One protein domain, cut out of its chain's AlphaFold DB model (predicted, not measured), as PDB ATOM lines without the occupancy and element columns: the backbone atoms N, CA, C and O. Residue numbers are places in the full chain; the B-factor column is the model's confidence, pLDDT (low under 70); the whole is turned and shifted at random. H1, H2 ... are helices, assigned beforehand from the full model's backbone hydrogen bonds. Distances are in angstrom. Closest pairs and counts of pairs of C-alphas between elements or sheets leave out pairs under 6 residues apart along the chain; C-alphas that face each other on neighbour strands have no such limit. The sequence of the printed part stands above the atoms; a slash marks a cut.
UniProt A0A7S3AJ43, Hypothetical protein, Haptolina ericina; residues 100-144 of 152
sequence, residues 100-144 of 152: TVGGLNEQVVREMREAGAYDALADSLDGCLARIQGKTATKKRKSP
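What this domain is: This is residues 100 to 144 of the 152 residues of the protein "Hypothetical protein" of Haptolina ericina (UniProt A0A7S3AJ43). Two helices joined nearly end to end make a rod with a wide corner at their tight link; a tail, residues 133 to 144, folds back alongside the longer helix, H2, and residues 100 to 108 stick out at the far end of H1. The printed part has 45 residues with two named helices, H1 then H2, and no named strand: all helix. It is only just extended, close to loose, with a radius of gyration of the C-alphas of 14.2 A and spans of 44 by 17 by 9 A.

How they stand to each other: H2, residues 117 to 132, and H1, residues 104 to 114, are close but not clearly touching; their closest C-alphas, of Met 112 and Tyr 118, are 7.5 A apart. They run the same way at a steep tilt of 59 degrees. In both helices every O i to N i+4 pair is within hydrogen-bond range.

Where its parts are: H2 is 22.8 A long and ends at C-alpha 132 (-76.025, 22.090, 28.450). H1 is 15.5 A long and begins at C-alpha 104 (-76.118, 10.907, 64.484).

The domain as a whole: The C-alphas farthest apart, of Gly 102 and Gly 134, are 44.5 A apart. The printed part has no cut. Residues 142 to 144 have pLDDT under 70.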
ATOM      1  N   THR A 100     -79.024   4.300  61.786       91.50
ATOM      2  CA  THR A 100     -79.722   4.055  63.052       91.50
ATOM      3  C   THR A 100     -80.777   5.133  63.311       91.50
ATOM      4  O   THR A 100     -80.438   6.316  63.380       91.50
ATOM      5  N   VAL A 101     -82.035   4.725  63.514       90.69
ATOM      6  CA  VAL A 101     -83.143   5.619  63.905       90.69
ATOM      7  C   VAL A 101     -82.793   6.335  65.214       90.69
ATOM      8  O   VAL A 101     -82.430   5.691  66.200       90.69
ATOM      9  N   GLY A 102     -82.881   7.664  65.228       91.31
ATOM     10  CA  GLY A 102     -82.456   8.532  66.330       91.31
ATOM     11  C   GLY A 102     -80.939   8.742  66.436       91.31
ATOM     12  O   GLY A 102     -80.480   9.404  67.364       91.31
ATOM     13  N   GLY A 103     -80.147   8.168  65.526       96.69
ATOM     14  CA  GLY A 103     -78.690   8.257  65.520       96.69
ATOM     15  C   GLY A 103     -78.141   9.526  64.860       96.69
ATOM     16  O   GLY A 103     -78.851  10.285  64.202       96.69
ATOM     17  N   LEU A 104     -76.825   9.722  64.990       96.38
ATOM     18  CA  LEU A 104     -76.118  10.907  64.484       96.38
ATOM     19  C   LEU A 104     -76.261  11.089  62.963       96.38
ATOM     20  O   LEU A 104     -76.459  12.204  62.488       96.38
ATOM     21  N   ASN A 105     -76.210   9.999  62.192       95.06
ATOM     22  CA  ASN A 105     -76.326  10.075  60.733       95.06
ATOM     23  C   ASN A 105     -77.741  10.480  60.290       95.06
ATOM     24  O   ASN A 105     -77.888  11.309  59.395       95.06
ATOM     25  N   GLU A 106     -78.781   9.956  60.949       95.25
ATOM     26  CA  GLU A 106     -80.165  10.368  60.692       95.25
ATOM     27  C   GLU A 106     -80.372  11.847  61.051       95.25
ATOM     28  O   GLU A 106     -80.997  12.582  60.284       95.25
ATOM     29  N   GLN A 107     -79.808  12.303  62.177       96.62
ATOM     30  CA  GLN A 107     -79.866  13.707  62.583       96.62
ATOM     31  C   GLN A 107     -79.330  14.634  61.490       96.62
ATOM     32  O   GLN A 107     -80.046  15.542  61.067       96.62
ATOM     33  N   VAL A 108     -78.116  14.380  60.993       96.12
ATOM     34  CA  VAL A 108     -77.504  15.222  59.954       96.12
ATOM     35  C   VAL A 108     -78.341  15.215  58.671       96.12
ATOM     36  O   VAL A 108     -78.565  16.268  58.078       96.12
ATOM     37  N   VAL A 109     -78.859  14.055  58.245       94.94
ATOM     38  CA  VAL A 109     -79.714  13.957  57.046       94.94
ATOM     39  C   VAL A 109     -81.008  14.761  57.207       94.94
ATOM     40  O   VAL A 109     -81.422  15.452  56.270       94.94
ATOM     41  N   ARG A 110     -81.652  14.683  58.376       94.81
ATOM     42  CA  ARG A 110     -82.874  15.438  58.681       94.81
ATOM     43  C   ARG A 110     -82.609  16.943  58.668       94.81
ATOM     44  O   ARG A 110     -83.288  17.654  57.932       94.81
ATOM     45  N   GLU A 111     -81.605  17.414  59.402       95.69
ATOM     46  CA  GLU A 111     -81.277  18.845  59.504       95.69
ATOM     47  C   GLU A 111     -80.889  19.436  58.140       95.69
ATOM     48  O   GLU A 111     -81.374  20.500  57.754       95.69
ATOM     49  N   MET A 112     -80.099  18.712  57.337       94.81
ATOM     50  CA  MET A 112     -79.747  19.132  55.973       94.81
ATOM     51  C   MET A 112     -80.968  19.197  55.046       94.81
ATOM     52  O   MET A 112     -81.056  20.077  54.181       94.81
ATOM     53  N   ARG A 113     -81.929  18.280  55.211       93.56
ATOM     54  CA  ARG A 113     -83.191  18.294  54.458       93.56
ATOM     55  C   ARG A 113     -84.052  19.490  54.843       93.56
ATOM     56  O   ARG A 113     -84.545  20.176  53.951       93.56
ATOM     57  N   GLU A 114     -84.209  19.745  56.136       92.62
ATOM     58  CA  GLU A 114     -84.972  20.880  56.666       92.62
ATOM     59  C   GLU A 114     -84.362  22.222  56.237       92.62
ATOM     60  O   GLU A 114     -85.092  23.123  55.823       92.62
ATOM     61  N   ALA A 115     -83.029  22.312  56.196       92.75
ATOM     62  CA  ALA A 115     -82.293  23.468  55.676       92.75
ATOM     63  C   ALA A 115     -82.409  23.659  54.145       92.75
ATOM     64  O   ALA A 115     -81.959  24.675  53.609       92.75
ATOM     65  N   GLY A 116     -83.003  22.702  53.420       94.00
ATOM     66  CA  GLY A 116     -83.210  22.770  51.970       94.00
ATOM     67  C   GLY A 116     -81.978  22.421  51.126       94.00
ATOM     68  O   GLY A 116     -81.933  22.770  49.945       94.00
ATOM     69  N   ALA A 117     -80.982  21.726  51.686       93.44
ATOM     70  CA  ALA A 117     -79.731  21.418  50.984       93.44
ATOM     71  C   ALA A 117     -79.952  20.585  49.707       93.44
ATOM     72  O   ALA A 117     -79.358  20.861  48.663       93.44
ATOM     73  N   TYR A 118     -80.843  19.589  49.763       93.19
ATOM     74  CA  TYR A 118     -81.124  18.708  48.623       93.19
ATOM     75  C   TYR A 118     -81.945  19.397  47.521       93.19
ATOM     76  O   TYR A 118     -81.738  19.113  46.341       93.19
ATOM     77  N   ASP A 119     -82.817  20.345  47.882       93.50
ATOM     78  CA  ASP A 119     -83.523  21.184  46.906       93.50
ATOM     79  C   ASP A 119     -82.537  22.104  46.172       93.50
ATOM     80  O   ASP A 119     -82.578  22.204  44.945       93.50
ATOM     81  N   ALA A 120     -81.589  22.706  46.898       93.62
ATOM     82  CA  ALA A 120     -80.557  23.568  46.323       93.62
ATOM     83  C   ALA A 120     -79.579  22.816  45.402       93.62
ATOM     84  O   ALA A 120     -79.169  23.345  44.362       93.62
ATOM     85  N   LEU A 121     -79.222  21.574  45.754       94.94
ATOM     86  CA  LEU A 121     -78.454  20.686  44.878       94.94
ATOM     87  C   LEU A 121     -79.203  20.458  43.564       94.94
ATOM     88  O   LEU A 121     -78.640  20.608  42.481       94.94
ATOM     89  N   ALA A 122     -80.484  20.123  43.664       94.94
ATOM     90  CA  ALA A 122     -81.288  19.810  42.503       94.94
ATOM     91  C   ALA A 122     -81.529  21.057  41.620       94.94
ATOM     92  O   ALA A 122     -81.408  20.955  40.404       94.94
ATOM     93  N   ASP A 123     -81.730  22.247  42.201       94.31
ATOM     94  CA  ASP A 123     -81.778  23.515  41.451       94.31
ATOM     95  C   ASP A 123     -80.452  23.815  40.722       94.31
ATOM     96  O   ASP A 123     -80.439  24.360  39.615       94.31
ATOM     97  N   SER A 124     -79.315  23.459  41.328       95.00
ATOM     98  CA  SER A 124     -77.994  23.636  40.711       95.00
ATOM     99  C   SER A 124     -77.794  22.698  39.516       95.00
ATOM    100  O   SER A 124     -77.264  23.117  38.483       95.00
ATOM    101  N   LEU A 125     -78.262  21.449  39.625       96.62
ATOM    102  CA  LEU A 125     -78.263  20.481  38.524       96.62
ATOM    103  C   LEU A 125     -79.196  20.918  37.389       96.62
ATOM    104  O   LEU A 125     -78.793  20.845  36.228       96.62
ATOM    105  N   ASP A 126     -80.382  21.448  37.706       96.06
ATOM    106  CA  ASP A 126     -81.315  22.004  36.715       96.06
ATOM    107  C   ASP A 126     -80.685  23.180  35.952       96.06
ATOM    108  O   ASP A 126     -80.768  23.256  34.724       96.06
ATOM    109  N   GLY A 127     -79.989  24.077  36.658       95.25
ATOM    110  CA  GLY A 127     -79.243  25.174  36.039       95.25
ATOM    111  C   GLY A 127     -78.114  24.690  35.121       95.25
ATOM    112  O   GLY A 127     -77.928  25.228  34.026       95.25
ATOM    113  N   CYS A 128     -77.384  23.649  35.532       96.62
ATOM    114  CA  CYS A 128     -76.353  23.019  34.706       96.62
ATOM    115  C   CYS A 128     -76.960  22.370  33.449       96.62
ATOM    116  O   CYS A 128     -76.470  22.602  32.341       96.62
ATOM    117  N   LEU A 129     -78.069  21.638  33.597       96.88
ATOM    118  CA  LEU A 129     -78.794  21.023  32.486       96.88
ATOM    119  C   LEU A 129     -79.297  22.067  31.489       96.88
ATOM    120  O   LEU A 129     -79.106  21.904  30.285       96.88
ATOM    121  N   ALA A 130     -79.901  23.154  31.974       96.31
ATOM    122  CA  ALA A 130     -80.370  24.241  31.124       96.31
ATOM    123  C   ALA A 130     -79.222  24.812  30.278       96.31
ATOM    124  O   ALA A 130     -79.370  24.960  29.066       96.31
ATOM    125  N   ARG A 131     -78.041  25.017  30.881       96.44
ATOM    126  CA  ARG A 131     -76.836  25.456  30.163       96.44
ATOM    127  C   ARG A 131     -76.391  24.453  29.096       96.44
ATOM    128  O   ARG A 131     -76.082  24.873  27.985       96.44
ATOM    129  N   ILE A 132     -76.373  23.157  29.409       96.00
ATOM    130  CA  ILE A 132     -76.025  22.090  28.450       96.00
ATOM    131  C   ILE A 132     -77.013  22.060  27.276       96.00
ATOM    132  O   ILE A 132     -76.613  21.853  26.135       96.00
ATOM    133  N   GLN A 133     -78.296  22.310  27.539       95.75
ATOM    134  CA  GLN A 133     -79.353  22.325  26.526       95.75
ATOM    135  C   GLN A 133     -79.498  23.667  25.784       95.75
ATOM    136  O   GLN A 133     -80.375  23.781  24.931       95.75
ATOM    137  N   GLY A 134     -78.700  24.688  26.112       94.06
ATOM    138  CA  GLY A 134     -78.847  26.033  25.540       94.06
ATOM    139  C   GLY A 134     -80.159  26.735  25.920       94.06
ATOM    140  O   GLY A 134     -80.644  27.582  25.174       94.06
ATOM    141  N   LYS A 135     -80.756  26.373  27.061       91.94
ATOM    142  CA  LYS A 135     -82.009  26.931  27.592       91.94
ATOM    143  C   LYS A 135     -81.739  27.857  28.777       91.94
ATOM    144  O   LYS A 135     -80.705  27.778  29.439       91.94
ATOM    145  N   THR A 136     -82.709  28.710  29.092       85.56
ATOM    146  CA  THR A 136     -82.695  29.507  30.326       85.56
ATOM    147  C   THR A 136     -82.937  28.611  31.541       85.56
ATOM    148  O   THR A 136     -83.766  27.702  31.485       85.56
ATOM    149  N   ALA A 137     -82.230  28.875  32.644       77.19
ATOM    150  CA  ALA A 137     -82.420  28.152  33.898       77.19
ATOM    151  C   ALA A 137     -83.851  28.323  34.440       77.19
ATOM    152  O   ALA A 137     -84.447  29.400  34.348       77.19
ATOM    153  N   THR A 138     -84.392  27.253  35.016       75.88
ATOM    154  CA  THR A 138     -85.698  27.245  35.680       75.88
ATOM    155  C   THR A 138     -85.666  28.032  36.993       75.88
ATOM    156  O   THR A 138     -84.611  28.321  37.564       75.88
ATOM    157  N   LYS A 139     -86.851  28.414  37.483       78.69
ATOM    158  CA  LYS A 139     -87.003  29.082  38.779       78.69
ATOM    159  C   LYS A 139     -86.572  28.129  39.904       78.69
ATOM    160  O   LYS A 139     -87.050  27.002  39.954       78.69
ATOM    161  N   LYS A 140     -85.727  28.619  40.815       82.31
ATOM    162  CA  LYS A 140     -85.272  27.879  42.004       82.31
ATOM    163  C   LYS A 140     -86.443  27.517  42.925       82.31
ATOM    164  O   LYS A 140     -87.335  28.348  43.130       82.31
ATOM    165  N   ARG A 141     -86.431  26.305  43.482       79.12
ATOM    166  CA  ARG A 141     -87.482  25.737  44.344       79.12
ATOM    167  C   ARG A 141     -87.509  26.352  45.740       79.12
ATOM    168  O   ARG A 141     -88.595  26.628  46.243       79.12
ATOM    169  N   LYS A 142     -86.348  26.617  46.341       65.38
ATOM    170  CA  LYS A 142     -86.195  27.325  47.627       65.38
ATOM    171  C   LYS A 142     -84.846  28.044  47.674       65.38
ATOM    172  O   LYS A 142     -83.884  27.611  47.048       65.38
ATOM    173  N   SER A 143     -84.765  29.139  48.431       60.25
ATOM    174  CA  SER A 143     -83.469  29.728  48.788       60.25
ATOM    175  C   SER A 143     -82.886  28.919  49.946       60.25
ATOM    176  O   SER A 143     -83.526  28.888  51.000       60.25
ATOM    177  N   PRO A 144     -81.716  28.270  49.801       55.75
ATOM    178  CA  PRO A 144     -81.050  27.692  50.955       55.75
ATOM    179  C   PRO A 144     -80.660  28.843  51.893       55.75
ATOM    180  O   PRO A 144     -80.257  29.911  51.426       55.75
TER     181      PRO A 144